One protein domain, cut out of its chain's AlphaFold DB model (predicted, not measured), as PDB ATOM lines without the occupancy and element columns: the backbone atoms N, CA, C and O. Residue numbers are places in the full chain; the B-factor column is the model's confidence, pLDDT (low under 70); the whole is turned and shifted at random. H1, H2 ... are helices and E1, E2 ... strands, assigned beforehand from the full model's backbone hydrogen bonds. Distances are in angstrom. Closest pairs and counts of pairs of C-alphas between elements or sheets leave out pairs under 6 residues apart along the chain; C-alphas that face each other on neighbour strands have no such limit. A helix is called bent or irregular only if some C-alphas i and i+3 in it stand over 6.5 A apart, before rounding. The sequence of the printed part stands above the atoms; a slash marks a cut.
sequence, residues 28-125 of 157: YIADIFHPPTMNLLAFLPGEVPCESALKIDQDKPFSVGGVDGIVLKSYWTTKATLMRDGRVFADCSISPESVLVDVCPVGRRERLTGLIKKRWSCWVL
ATOM      1  N   TYR A  28     -30.145  27.068  42.533       92.50
ATOM      2  CA  TYR A  28     -28.919  27.305  43.283       92.50
ATOM      3  C   TYR A  28     -28.327  28.656  42.925       92.50
ATOM      4  O   TYR A  28     -28.176  28.972  41.746       92.50
ATOM      5  N   ILE A  29     -27.956  29.421  43.953       93.31
ATOM      6  CA  ILE A  29     -27.153  30.632  43.789       93.31
ATOM      7  C   ILE A  29     -25.784  30.401  44.424       93.31
ATOM      8  O   ILE A  29     -25.670  29.998  45.590       93.31
ATOM      9  N   ALA A  30     -24.746  30.666  43.644       91.38
ATOM     10  CA  ALA A  30     -23.357  30.491  44.030       91.38
ATOM     11  C   ALA A  30     -22.544  31.754  43.757       91.38
ATOM     12  O   ALA A  30     -22.933  32.599  42.953       91.38
ATOM     13  N   ASP A  31     -21.385  31.841  44.395       90.44
ATOM     14  CA  ASP A  31     -20.318  32.741  43.987       90.44
ATOM     15  C   ASP A  31     -19.221  31.955  43.269       90.44
ATOM     16  O   ASP A  31     -18.908  30.818  43.621       90.44
ATOM     17  N   ILE A  32     -18.661  32.566  42.227       89.62
ATOM     18  CA  ILE A  32     -17.427  32.117  41.599       89.62
ATOM     19  C   ILE A  32     -16.338  33.147  41.845       89.62
ATOM     20  O   ILE A  32     -16.484  34.327  41.508       89.62
ATOM     21  N   PHE A  33     -15.241  32.685  42.434       87.06
ATOM     22  CA  PHE A  33     -14.118  33.528  42.803       87.06
ATOM     23  C   PHE A  33     -12.871  33.173  41.995       87.06
ATOM     24  O   PHE A  33     -12.350  32.057  42.068       87.06
ATOM     25  N   HIS A  34     -12.371  34.158  41.255       84.69
ATOM     26  CA  HIS A  34     -11.063  34.129  40.617       84.69
ATOM     27  C   HIS A  34     -10.396  35.484  40.848       84.69
ATOM     28  O   HIS A  34     -10.819  36.464  40.223       84.69
ATOM     29  N   PRO A  35      -9.398  35.571  41.747       80.38
ATOM     30  CA  PRO A  35      -8.772  36.833  42.116       80.38
ATOM     31  C   PRO A  35      -8.401  37.686  40.893       80.38
ATOM     32  O   PRO A  35      -7.791  37.157  39.963       80.38
ATOM     33  N   PRO A  36      -8.743  38.990  40.870       83.19
ATOM     34  CA  PRO A  36      -9.384  39.797  41.922       83.19
ATOM     35  C   PRO A  36     -10.925  39.839  41.845       83.19
ATOM     36  O   PRO A  36     -11.561  40.665  42.495       83.19
ATOM     37  N   THR A  37     -11.537  39.005  41.009       82.12
ATOM     38  CA  THR A  37     -12.959  39.081  40.656       82.12
ATOM     39  C   THR A  37     -13.817  38.055  41.393       82.12
ATOM     40  O   THR A  37     -13.412  36.913  41.617       82.12
ATOM     41  N   MET A  38     -15.043  38.461  41.722       86.62
ATOM     42  CA  MET A  38     -16.096  37.599  42.248       86.62
ATOM     43  C   MET A  38     -17.367  37.848  41.441       86.62
ATOM     44  O   MET A  38     -17.749  39.000  41.243       86.62
ATOM     45  N   ASN A  39     -18.012  36.786  40.970       90.25
ATOM     46  CA  ASN A  39     -19.263  36.876  40.218       90.25
ATOM     47  C   ASN A  39     -20.318  35.975  40.853       90.25
ATOM     48  O   ASN A  39     -19.976  34.967  41.470       90.25
ATOM     49  N   LEU A  40     -21.592  36.322  40.687       93.00
ATOM     50  CA  LEU A  40     -22.702  35.487  41.132       93.00
ATOM     51  C   LEU A  40     -23.170  34.588  39.994       93.00
ATOM     52  O   LEU A  40     -23.154  34.987  38.828       93.00
ATOM     53  N   LEU A  41     -23.595  33.383  40.349       92.56
ATOM     54  CA  LEU A  41     -24.055  32.355  39.431       92.56
ATOM     55  C   LEU A  41     -25.432  31.844  39.838       92.56
ATOM     56  O   LEU A  41     -25.684  31.659  41.028       92.56
ATOM     57  N   ALA A  42     -26.272  31.547  38.850       93.06
ATOM     58  CA  ALA A  42     -27.502  30.779  39.014       93.06
ATOM     59  C   ALA A  42     -27.480  29.527  38.131       93.06
ATOM     60  O   ALA A  42     -27.059  29.596  36.977       93.06
ATOM     61  N   PHE A  43     -27.931  28.396  38.670       91.50
ATOM     62  CA  PHE A  43     -28.037  27.123  37.945       91.50
ATOM     63  C   PHE A  43     -29.063  26.192  38.603       91.50
ATOM     64  O   PHE A  43     -29.455  26.388  39.761       91.50
ATOM     65  N   LEU A  44     -29.509  25.180  37.860       91.38
ATOM     66  CA  LEU A  44     -30.438  24.153  38.342       91.38
ATOM     67  C   LEU A  44     -29.713  22.874  38.805       91.38
ATOM     68  O   LEU A  44     -28.544  22.657  38.491       91.38
ATOM     69  N   PRO A  45     -30.376  21.984  39.564       88.44
ATOM     70  CA  PRO A  45     -29.801  20.700  39.937       88.44
ATOM     71  C   PRO A  45     -29.494  19.845  38.703       88.44
ATOM     72  O   PRO A  45     -30.320  19.727  37.803       88.44
ATOM     73  N   GLY A  46     -28.317  19.218  38.688       84.62
ATOM     74  CA  GLY A  46     -27.852  18.385  37.572       84.62
ATOM     75  C   GLY A  46     -27.130  19.153  36.461       84.62
ATOM     76  O   GLY A  46     -26.549  18.523  35.581       84.62
ATOM     77  N   GLU A  47     -27.118  20.484  36.511       85.19
ATOM     78  CA  GLU A  47     -26.306  21.317  35.627       85.19
ATOM     79  C   GLU A  47     -24.835  21.337  36.066       85.19
ATOM     80  O   GLU A  47     -24.533  21.316  37.261       85.19
ATOM     81  N   VAL A  48     -23.919  21.407  35.093       83.38
ATOM     82  CA  VAL A  48     -22.479  21.569  35.339       83.38
ATOM     83  C   VAL A  48     -22.182  23.068  35.391       83.38
ATOM     84  O   VAL A  48     -22.229  23.728  34.348       83.38
ATOM     85  N   PRO A  49     -21.860  23.646  36.565       82.94
ATOM     86  CA  PRO A  49     -21.816  25.097  36.708       82.94
ATOM     87  C   PRO A  49     -20.824  25.786  35.762       82.94
ATOM     88  O   PRO A  49     -21.100  26.869  35.257       82.94
ATOM     89  N   CYS A  50     -19.693  25.149  35.454       82.56
ATOM     90  CA  CYS A  50     -18.699  25.710  34.538       82.56
ATOM     91  C   CYS A  50     -19.158  25.808  33.076       82.56
ATOM     92  O   CYS A  50     -18.561  26.560  32.302       82.56
ATOM     93  N   GLU A  51     -20.184  25.054  32.686       82.00
ATOM     94  CA  GLU A  51     -20.671  25.000  31.308       82.00
ATOM     95  C   GLU A  51     -21.998  25.732  31.131       82.00
ATOM     96  O   GLU A  51     -22.198  26.383  30.105       82.00
ATOM     97  N   SER A  52     -22.888  25.639  32.120       80.31
ATOM     98  CA  SER A  52     -24.275  26.085  31.986       80.31
ATOM     99  C   SER A  52     -24.722  27.108  33.025       80.31
ATOM    100  O   SER A  52     -25.814  27.650  32.866       80.31
ATOM    101  N   ALA A  53     -23.928  27.405  34.064       84.94
ATOM    102  CA  ALA A  53     -24.353  28.408  35.033       84.94
ATOM    103  C   ALA A  53     -24.443  29.788  34.385       84.94
ATOM    104  O   ALA A  53     -23.546  30.240  33.665       84.94
ATOM    105  N   LEU A  54     -25.519  30.491  34.707       89.06
ATOM    106  CA  LEU A  54     -25.711  31.853  34.262       89.06
ATOM    107  C   LEU A  54     -24.989  32.804  35.211       89.06
ATOM    108  O   LEU A  54     -25.247  32.797  36.414       89.06
ATOM    109  N   LYS A  55     -24.137  33.673  34.662       91.12
ATOM    110  CA  LYS A  55     -23.634  34.829  35.403       91.12
ATOM    111  C   LYS A  55     -24.777  35.810  35.646       91.12
ATOM    112  O   LYS A  55     -25.384  36.293  34.693       91.12
ATOM    113  N   ILE A  56     -25.028  36.123  36.909       93.56
ATOM    114  CA  ILE A  56     -26.071  37.058  37.326       93.56
ATOM    115  C   ILE A  56     -25.463  38.219  38.112       93.56
ATOM    116  O   ILE A  56     -24.377  38.105  38.680       93.56
ATOM    117  N   ASP A  57     -26.200  39.320  38.177       92.81
ATOM    118  CA  ASP A  57     -25.911  40.437  39.068       92.81
ATOM    119  C   ASP A  57     -27.062  40.572  40.070       92.81
ATOM    120  O   ASP A  57     -28.228  40.350  39.729       92.81
ATOM    121  N   GLN A  58     -26.751  40.970  41.305       91.94
ATOM    122  CA  GLN A  58     -27.795  41.329  42.263       91.94
ATOM    123  C   GLN A  58     -28.624  42.497  41.709       91.94
ATOM    124  O   GLN A  58     -28.095  43.371  41.024       91.94
ATOM    125  N   ASP A  59     -29.925  42.499  42.001       92.31
ATOM    126  CA  ASP A  59     -30.865  43.550  41.605       92.31
ATOM    127  C   ASP A  59     -31.095  43.697  40.091       92.31
ATOM    128  O   ASP A  59     -31.864  44.566  39.676       92.31
ATOM    129  N   LYS A  60     -30.511  42.819  39.262       94.50
ATOM    130  CA  LYS A  60     -30.770  42.761  37.820       94.50
ATOM    131  C   LYS A  60     -31.615  41.544  37.440       94.50
ATOM    132  O   LYS A  60     -31.492  40.494  38.075       94.50
ATOM    133  N   PRO A  61     -32.469  41.673  36.409       94.00
ATOM    134  CA  PRO A  61     -33.243  40.555  35.902       94.00
ATOM    135  C   PRO A  61     -32.334  39.525  35.224       94.00
ATOM    136  O   PRO A  61     -31.404  39.880  34.500       94.00
ATOM    137  N   PHE A  62     -32.640  38.251  35.435       93.38
ATOM    138  CA  PHE A  62     -32.001  37.113  34.791       93.38
ATOM    139  C   PHE A  62     -33.025  36.019  34.471       93.38
ATOM    140  O   PHE A  62     -34.195  36.099  34.865       93.38
ATOM    141  N   SER A  63     -32.560  34.999  33.755       91.94
ATOM    142  CA  SER A  63     -33.383  33.898  33.263       91.94
ATOM    143  C   SER A  63     -32.769  32.560  33.640       91.94
ATOM    144  O   SER A  63     -31.596  32.325  33.378       91.94
ATOM    145  N   VAL A  64     -33.538  31.657  34.237       89.69
ATOM    146  CA  VAL A  64     -33.059  30.304  34.564       89.69
ATOM    147  C   VAL A  64     -34.194  29.309  34.381       89.69
ATOM    148  O   VAL A  64     -35.347  29.645  34.630       89.69
ATOM    149  N   GLY A  65     -33.903  28.103  33.886       85.38
ATOM    150  CA  GLY A  65     -34.926  27.064  33.703       85.38
ATOM    151  C   GLY A  65     -36.096  27.454  32.790       85.38
ATOM    152  O   GLY A  65     -37.206  26.971  32.991       85.38
ATOM    153  N   GLY A  66     -35.875  28.369  31.838       86.06
ATOM    154  CA  GLY A  66     -36.925  28.927  30.972       86.06
ATOM    155  C   GLY A  66     -37.841  29.960  31.647       86.06
ATOM    156  O   GLY A  66     -38.818  30.395  31.047       86.06
ATOM    157  N   VAL A  67     -37.529  30.368  32.879       87.12
ATOM    158  CA  VAL A  67     -38.252  31.396  33.632       87.12
ATOM    159  C   VAL A  67     -37.462  32.702  33.556       87.12
ATOM    160  O   VAL A  67     -36.380  32.810  34.128       87.12
ATOM    161  N   ASP A  68     -38.013  33.694  32.858       90.62
ATOM    162  CA  ASP A  68     -37.416  35.027  32.710       90.62
ATOM    163  C   ASP A  68     -37.815  35.997  33.835       90.62
ATOM    164  O   ASP A  68     -38.765  35.759  34.589       90.62
ATOM    165  N   GLY A  69     -37.111  37.130  33.917       90.31
ATOM    166  CA  GLY A  69     -37.489  38.260  34.773       90.31
ATOM    167  C   GLY A  69     -37.302  38.011  36.270       90.31
ATOM    168  O   GLY A  69     -37.897  38.716  37.087       90.31
ATOM    169  N   ILE A  70     -36.493  37.016  36.639       93.06
ATOM    170  CA  ILE A  70     -36.157  36.736  38.033       93.06
ATOM    171  C   ILE A  70     -35.112  37.752  38.496       93.06
ATOM    172  O   ILE A  70     -34.159  38.035  37.782       93.06
ATOM    173  N   VAL A  71     -35.268  38.293  39.699       94.88
ATOM    174  CA  VAL A  71     -34.355  39.264  40.305       94.88
ATOM    175  C   VAL A  71     -33.882  38.731  41.648       94.88
ATOM    176  O   VAL A  71     -34.687  38.451  42.533       94.88
ATOM    177  N   LEU A  72     -32.566  38.623  41.822       94.88
ATOM    178  CA  LEU A  72     -31.962  38.249  43.098       94.88
ATOM    179  C   LEU A  72     -31.898  39.463  44.030       94.88
ATOM    180  O   LEU A  72     -31.328  40.494  43.668       94.88
ATOM    181  N   LYS A  73     -32.423  39.310  45.247       94.00
ATOM    182  CA  LYS A  73     -32.374  40.315  46.312       94.00
ATOM    183  C   LYS A  73     -31.592  39.813  47.517       94.00
ATOM    184  O   LYS A  73     -31.696  38.647  47.899       94.00
ATOM    185  N   SER A  74     -30.850  40.733  48.134       90.19
ATOM    186  CA  SER A  74     -30.233  40.551  49.453       90.19
ATOM    187  C   SER A  74     -29.268  39.357  49.544       90.19
ATOM    188  O   SER A  74     -29.213  38.676  50.563       90.19
ATOM    189  N   TYR A  75     -28.469  39.105  48.498       88.56
ATOM    190  CA  TYR A  75     -27.541  37.960  48.448       88.56
ATOM    191  C   TYR A  75     -26.533  37.942  49.608       88.56
ATOM    192  O   TYR A  75     -26.172  36.877  50.114       88.56
ATOM    193  N   TRP A  76     -26.062  39.123  50.017       87.31
ATOM    194  CA  TRP A  76     -25.033  39.277  51.046       87.31
ATOM    195  C   TRP A  76     -25.571  39.226  52.478       87.31
ATOM    196  O   TRP A  76     -24.772  39.185  53.411       87.31
ATOM    197  N   THR A  77     -26.893  39.208  52.663       86.25
ATOM    198  CA  THR A  77     -27.520  39.222  53.989       86.25
ATOM    199  C   THR A  77     -27.750  37.799  54.514       86.25
ATOM    200  O   THR A  77     -27.255  36.810  53.967       86.25
ATOM    201  N   THR A  78     -28.498  37.686  55.611       81.81
ATOM    202  CA  THR A  78     -28.947  36.416  56.194       81.81
ATOM    203  C   THR A  78     -30.183  35.836  55.504       81.81
ATOM    204  O   THR A  78     -30.522  34.680  55.752       81.81
ATOM    205  N   LYS A  79     -30.843  36.600  54.622       85.06
ATOM    206  CA  LYS A  79     -32.067  36.189  53.927       85.06
ATOM    207  C   LYS A  79     -32.071  36.709  52.490       85.06
ATOM    208  O   LYS A  79     -32.456  37.850  52.238       85.06
ATOM    209  N   ALA A  80     -31.677  35.850  51.556       91.00
ATOM    210  CA  ALA A  80     -31.825  36.114  50.130       91.00
ATOM    211  C   ALA A  80     -33.225  35.715  49.638       91.00
ATOM    212  O   ALA A  80     -33.869  34.823  50.193       91.00
ATOM    213  N   THR A  81     -33.698  36.370  48.581       92.75
ATOM    214  CA  THR A  81     -34.966  36.033  47.916       92.75
ATOM    215  C   THR A  81     -34.834  36.209  46.412       92.75
ATOM    216  O   THR A  81     -34.046  37.031  45.936       92.75
ATOM    217  N   LEU A  82     -35.611  35.438  45.656       93.31
ATOM    218  CA  LEU A  82     -35.808  35.666  44.231       93.31
ATOM    219  C   LEU A  82     -37.164  36.323  44.041       93.31
ATOM    220  O   LEU A  82     -38.178  35.806  44.508       93.31
ATOM    221  N   MET A  83     -37.183  37.454  43.353       92.00
ATOM    222  CA  MET A  83     -38.397  38.172  43.001       92.00
ATOM    223  C   MET A  83     -38.708  38.005  41.521       92.00
ATOM    224  O   MET A  83     -37.801  37.906  40.705       92.00
ATOM    225  N   ARG A  84     -39.985  38.032  41.167       91.12
ATOM    226  CA  ARG A  84     -40.451  38.115  39.783       91.12
ATOM    227  C   ARG A  84     -41.756  38.895  39.761       91.12
ATOM    228  O   ARG A  84     -42.585  38.718  40.651       91.12
ATOM    229  N   ASP A  85     -41.918  39.791  38.790       87.75
ATOM    230  CA  ASP A  85     -43.143  40.588  38.618       87.75
ATOM    231  C   ASP A  85     -43.583  41.316  39.914       87.75
ATOM    232  O   ASP A  85     -44.764  41.409  40.247       87.75
ATOM    233  N   GLY A  86     -42.606  41.796  40.701       85.56
ATOM    234  CA  GLY A  86     -42.827  42.504  41.971       85.56
ATOM    235  C   GLY A  86     -43.193  41.622  43.175       85.56
ATOM    236  O   GLY A  86     -43.450  42.146  44.258       85.56
ATOM    237  N   ARG A  87     -43.203  40.295  43.025       87.75
ATOM    238  CA  ARG A  87     -43.561  39.334  44.079       87.75
ATOM    239  C   ARG A  87     -42.407  38.400  44.398       87.75
ATOM    240  O   ARG A  87     -41.529  38.189  43.565       87.75
ATOM    241  N   VAL A  88     -42.422  37.816  45.594       89.81
ATOM    242  CA  VAL A  88     -41.474  36.759  45.961       89.81
ATOM    243  C   VAL A  88     -41.762  35.513  45.123       89.81
ATOM    244  O   VAL A  88     -42.806  34.885  45.249       89.81
ATOM    245  N   PHE A  89     -40.832  35.160  44.247       90.31
ATOM    246  CA  PHE A  89     -40.902  33.972  43.406       90.31
ATOM    247  C   PHE A  89     -40.363  32.735  44.135       90.31
ATOM    248  O   PHE A  89     -40.980  31.667  44.093       90.31
ATOM    249  N   ALA A  90     -39.237  32.887  44.835       91.25
ATOM    250  CA  ALA A  90     -38.625  31.820  45.615       91.25
ATOM    251  C   ALA A  90     -37.970  32.358  46.891       91.25
ATOM    252  O   ALA A  90     -37.296  33.394  46.863       91.25
ATOM    253  N   ASP A  91     -38.119  31.614  47.983       91.00
ATOM    254  CA  ASP A  91     -37.410  31.876  49.234       91.00
ATOM    255  C   ASP A  91     -36.088  31.116  49.251       91.00
ATOM    256  O   ASP A  91     -36.040  29.919  48.950       91.00
ATOM    257  N   CYS A  92     -35.008  31.805  49.616       92.12
ATOM    258  CA  CYS A  92     -33.685  31.208  49.672       92.12
ATOM    259  C   CYS A  92     -33.272  30.905  51.108       92.12
ATOM    260  O   CYS A  92     -33.312  31.764  51.988       92.12
ATOM    261  N   SER A  93     -32.789  29.687  51.322       89.69
ATOM    262  CA  SER A  93     -32.125  29.285  52.556       89.69
ATOM    263  C   SER A  93     -30.635  29.100  52.305       89.69
ATOM    264  O   SER A  93     -30.232  28.643  51.226       89.69
ATOM    265  N   ILE A  94     -29.810  29.433  53.302       84.94
ATOM    266  CA  ILE A  94     -28.385  29.096  53.266       84.94
ATOM    267  C   ILE A  94     -28.288  27.587  53.070       84.94
ATOM    268  O   ILE A  94     -28.913  26.813  53.795       84.94
ATOM    269  N   SER A  95     -27.536  27.173  52.056       75.00
ATOM    270  CA  SER A  95     -27.274  25.759  51.844       75.00
ATOM    271  C   SER A  95     -26.452  25.274  53.040       75.00
ATOM    272  O   SER A  95     -25.382  25.839  53.275       75.00
ATOM    273  N   PRO A  96     -26.918  24.261  53.800       61.97
ATOM    274  CA  PRO A  96     -26.211  23.771  54.993       61.97
ATOM    275  C   PRO A  96     -24.779  23.329  54.658       61.97
ATOM    276  O   PRO A  96     -23.868  23.405  55.475       61.97
ATOM    277  N   GLU A  97     -24.581  22.965  53.399       56.56
ATOM    278  CA  GLU A  97     -23.310  22.704  52.765       56.56
ATOM    279  C   GLU A  97     -22.957  23.877  51.848       56.56
ATOM    280  O   GLU A  97     -23.257  23.859  50.650       56.56
ATOM    281  N   SER A  98     -22.310  24.911  52.400       59.78
ATOM    282  CA  SER A  98     -21.611  25.924  51.593       59.78
ATOM    283  C   SER A  98     -20.333  25.327  50.987       59.78
ATOM    284  O   SER A  98     -19.205  25.728  51.268       59.78
ATOM    285  N   VAL A  99     -20.540  24.261  50.222       69.00
ATOM    286  CA  VAL A  99     -19.526  23.365  49.688       69.00
ATOM    287  C   VAL A  99     -19.034  23.919  48.363       69.00
ATOM    288  O   VAL A  99     -19.792  24.496  47.575       69.00
ATOM    289  N   LEU A 100     -17.732  23.766  48.154       75.81
ATOM    290  CA  LEU A 100     -17.113  23.964  46.858       75.81
ATOM    291  C   LEU A 100     -17.756  22.978  45.878       75.81
ATOM    292  O   LEU A 100     -17.605  21.770  46.030       75.81
ATOM    293  N   VAL A 101     -18.534  23.501  44.934       78.50
ATOM    294  CA  VAL A 101     -19.308  22.685  43.989       78.50
ATOM    295  C   VAL A 101     -18.443  22.264  42.817       78.50
ATOM    296  O   VAL A 101     -18.557  21.136  42.352       78.50
ATOM    297  N   ASP A 102     -17.594  23.170  42.340       79.50
ATOM    298  CA  ASP A 102     -16.762  22.927  41.171       79.50
ATOM    299  C   ASP A 102     -15.576  23.902  41.125       79.50
ATOM    300  O   ASP A 102     -15.545  24.918  41.832       79.50
ATOM    301  N   VAL A 103     -14.602  23.603  40.269       85.12
ATOM    302  CA  VAL A 103     -13.470  24.476  39.951       85.12
ATOM    303  C   VAL A 103     -13.393  24.640  38.443       85.12
ATOM    304  O   VAL A 103     -12.958  23.739  37.727       85.12
ATOM    305  N   CYS A 104     -13.754  25.824  37.953       84.38
ATOM    306  CA  CYS A 104     -13.688  26.089  36.525       84.38
ATOM    307  C   CYS A 104     -12.252  26.435  36.114       84.38
ATOM    308  O   CYS A 104     -11.688  27.412  36.632       84.38
ATOM    309  N   PRO A 105     -11.647  25.663  35.190       80.12
ATOM    310  CA  PRO A 105     -10.268  25.864  34.779       80.12
ATOM    311  C   PRO A 105     -10.102  27.189  34.034       80.12
ATOM    312  O   PRO A 105     -10.986  27.638  33.305       80.12
ATOM    313  N   VAL A 106      -8.923  27.793  34.177       69.50
ATOM    314  CA  VAL A 106      -8.562  29.031  33.477       69.50
ATOM    315  C   VAL A 106      -8.440  28.742  31.976       69.50
ATOM    316  O   VAL A 106      -7.468  28.138  31.521       69.50
ATOM    317  N   GLY A 107      -9.442  29.157  31.198       63.16
ATOM    318  CA  GLY A 107      -9.473  29.040  29.737       63.16
ATOM    319  C   GLY A 107      -9.240  30.383  29.036       63.16
ATOM    320  O   GLY A 107      -9.571  31.439  29.559       63.16
ATOM    321  N   ARG A 108      -8.700  30.366  27.807       51.53
ATOM    322  CA  ARG A 108      -8.361  31.573  27.010       51.53
ATOM    323  C   ARG A 108      -9.557  32.399  26.487       51.53
ATOM    324  O   ARG A 108      -9.365  33.272  25.646       51.53
ATOM    325  N   ARG A 109     -10.788  32.129  26.916       52.41
ATOM    326  CA  ARG A 109     -11.994  32.873  26.508       52.41
ATOM    327  C   ARG A 109     -12.931  33.007  27.693       52.41
ATOM    328  O   ARG A 109     -12.861  32.147  28.558       52.41
ATOM    329  N   GLU A 110     -13.770  34.046  27.633       57.47
ATOM    330  CA  GLU A 110     -14.887  34.569  28.466       57.47
ATOM    331  C   GLU A 110     -15.752  33.590  29.300       57.47
ATOM    332  O   GLU A 110     -16.876  33.904  29.683       57.47
ATOM    333  N   ARG A 111     -15.263  32.394  29.602       63.78
ATOM    334  CA  ARG A 111     -15.900  31.400  30.446       63.78
ATOM    335  C   ARG A 111     -15.672  31.744  31.908       63.78
ATOM    336  O   ARG A 111     -14.639  32.298  32.296       63.78
ATOM    337  N   LEU A 112     -16.652  31.354  32.712       73.56
ATOM    338  CA  LEU A 112     -16.563  31.338  34.162       73.56
ATOM    339  C   LEU A 112     -15.269  30.629  34.569       73.56
ATOM    340  O   LEU A 112     -15.006  29.506  34.153       73.56
ATOM    341  N   THR A 113     -14.435  31.328  35.326       80.94
ATOM    342  CA  THR A 113     -13.150  30.833  35.814       80.94
ATOM    343  C   THR A 113     -13.136  31.042  37.316       80.94
ATOM    344  O   THR A 113     -13.561  32.103  37.773       80.94
ATOM    345  N   GLY A 114     -12.656  30.058  38.076       85.25
ATOM    346  CA  GLY A 114     -12.530  30.179  39.527       85.25
ATOM    347  C   GLY A 114     -13.183  29.058  40.323       85.25
ATOM    348  O   GLY A 114     -13.708  28.091  39.775       85.25
ATOM    349  N   LEU A 115     -13.114  29.210  41.643       86.62
ATOM    350  CA  LEU A 115     -13.723  28.294  42.604       86.62
ATOM    351  C   LEU A 115     -15.201  28.642  42.740       86.62
ATOM    352  O   LEU A 115     -15.520  29.793  43.039       86.62
ATOM    353  N   ILE A 116     -16.086  27.666  42.537       87.25
ATOM    354  CA  ILE A 116     -17.529  27.845  42.690       87.25
ATOM    355  C   ILE A 116     -17.947  27.377  44.075       87.25
ATOM    356  O   ILE A 116     -17.795  26.204  44.420       87.25
ATOM    357  N   LYS A 117     -18.543  28.280  44.851       88.94
ATOM    358  CA  LYS A 117     -19.107  27.987  46.164       88.94
ATOM    359  C   LYS A 117     -20.608  28.227  46.147       88.94
ATOM    360  O   LYS A 117     -21.077  29.349  45.975       88.94
ATOM    361  N   LYS A 118     -21.386  27.165  46.358       87.50
ATOM    362  CA  LYS A 118     -22.840  27.294  46.505       87.50
ATOM    363  C   LYS A 118     -23.151  27.918  47.854       87.50
ATOM    364  O   LYS A 118     -22.693  27.426  48.883       87.50
ATOM    365  N   ARG A 119     -23.970  28.967  47.856       89.31
ATOM    366  CA  ARG A 119     -24.392  29.649  49.085       89.31
ATOM    367  C   ARG A 119     -25.871  29.452  49.364       89.31
ATOM    368  O   ARG A 119     -26.227  29.120  50.491       89.31
ATOM    369  N   TRP A 120     -26.728  29.587  48.357       91.62
ATOM    370  CA  TRP A 120     -28.179  29.569  48.541       91.62
ATOM    371  C   TRP A 120     -28.847  28.441  47.767       91.62
ATOM    372  O   TRP A 120     -28.469  28.134  46.638       91.62
ATOM    373  N   SER A 121     -29.864  27.856  48.390       92.00
ATOM    374  CA  SER A 121     -30.855  27.003  47.735       92.00
ATOM    375  C   SER A 121     -32.196  27.730  47.800       92.00
ATOM    376  O   SER A 121     -32.696  27.979  48.897       92.00
ATOM    377  N   CYS A 122     -32.740  28.119  46.648       92.50
ATOM    378  CA  CYS A 122     -33.967  28.905  46.542       92.50
ATOM    379  C   CYS A 122     -35.130  28.038  46.065       92.50
ATOM    380  O   CYS A 122     -35.049  27.433  45.001       92.50
ATOM    381  N   TRP A 123     -36.215  27.993  46.831       91.62
ATOM    382  CA  TRP A 123     -37.356  27.115  46.574       91.62
ATOM    383  C   TRP A 123     -38.546  27.913  46.056       91.62
ATOM    384  O   TRP A 123     -39.007  28.849  46.712       91.62
ATOM    385  N   VAL A 124     -39.024  27.553  44.864       90.31
ATOM    386  CA  VAL A 124     -40.141  28.239  44.206       90.31
ATOM    387  C   VAL A 124     -41.428  28.010  44.998       90.31
ATOM    388  O   VAL A 124     -41.805  26.875  45.283       90.31
ATOM    389  N   LEU A 125     -42.128  29.096  45.328       84.19
ATOM    390  CA  LEU A 125     -43.336  29.060  46.166       84.19
ATOM    391  C   LEU A 125     -44.604  28.646  45.388       84.19
ATOM    392  O   LEU A 125     -45.627  28.314  45.990       84.19
TER     393      LEU A 125
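Overview. This is residues 28 to 125 of the 157 residues of an uncharacterized protein of Pseudogymnoascus sp. VKM F-4516 (FW-969) (UniProt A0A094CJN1). One strongly twisted sheet wraps round into a small, loose, nearly closed barrel of eight strands, E3, E2, E1, E9, E7, E6, E5 and E4, with a gap in the pairing between E3 and E4. Bent E9 joins the two halves, the meander E4 to E7 and the E1 to E3 side; E8 pairs with its first part, and short H1 packs beside E8. The printed part has 98 residues with nine named strands and one named helix, H1, which comes between E2 and E3 along the chain; the strands form one branched sheet whose neighbour pairs are antiparallel, E9 having the three neighbours E1, E7 and E8, and the class is mostly strand. It is compact, with a radius of gyration of the C-alphas of 13.0 A and spans of 39 by 26 by 26 A.

Along the chain. E1, residues 28 to 34, begins at C-alpha 28 (-28.919, 27.305, 43.283) and is 19.3 A long. E2, residues 37 to 43, is 19.4 A long. H1 is residues 49 to 52, E3 54 to 56 and E4 61 to 64. E5, residues 67 to 73, is 16.6 A long; E6 is residues 81 to 84. E7, residues 87 to 94, is 20.5 A long, and E8 is residues 100 to 104. E9, residues 114 to 124, is 28.1 A long, bends by 51 degrees at residue 119 and ends at C-alpha 124 (-40.141, 28.239, 44.206).

Arrangement. E1 and E2 form a hairpin, with N 30 and O 41 3.0 A apart. E3 is antiparallel to E2, with N 56 and O 40 at 2.9 A. On the other side of E1 is E9, with N 117 and O 31 at 2.8 A. E4, E5, E6 and E7 form a meander, each strand the antiparallel neighbour of the one before: N 62 and O 70 are 2.8 A apart, N 71 and O 83 2.8 A, N 89 and O 82 2.7 A. E9 has E7 beside residues 119 to 124, with N 123 and O 91 at 2.9 A, and E8, a hairpin with it, beside 114 to 117, with N 101 and O 116 at 2.8 A. The closest C-alphas of edge strands E3 and E4, Ile 56 and Phe 62, are 6.4 A apart. H1 is on the sheet at a height of 7.5 A, only just over E1, with 3 C-alphas; its Cys 50 and Cys 104 of E8 have C-alphas 5.4 A apart. H1 is too short for an O i to N i+4 pair, and its one O i to N i+3 pair is not within hydrogen-bond range.

Size, cuts and confidence. The C-alphas farthest apart, Arg 108 and Leu 125, are 40.0 A apart. The printed part has no cut and no long link. Mean pLDDT of the printed part is 85.2; residues 96 to 99 and 106 to 111 are under 70.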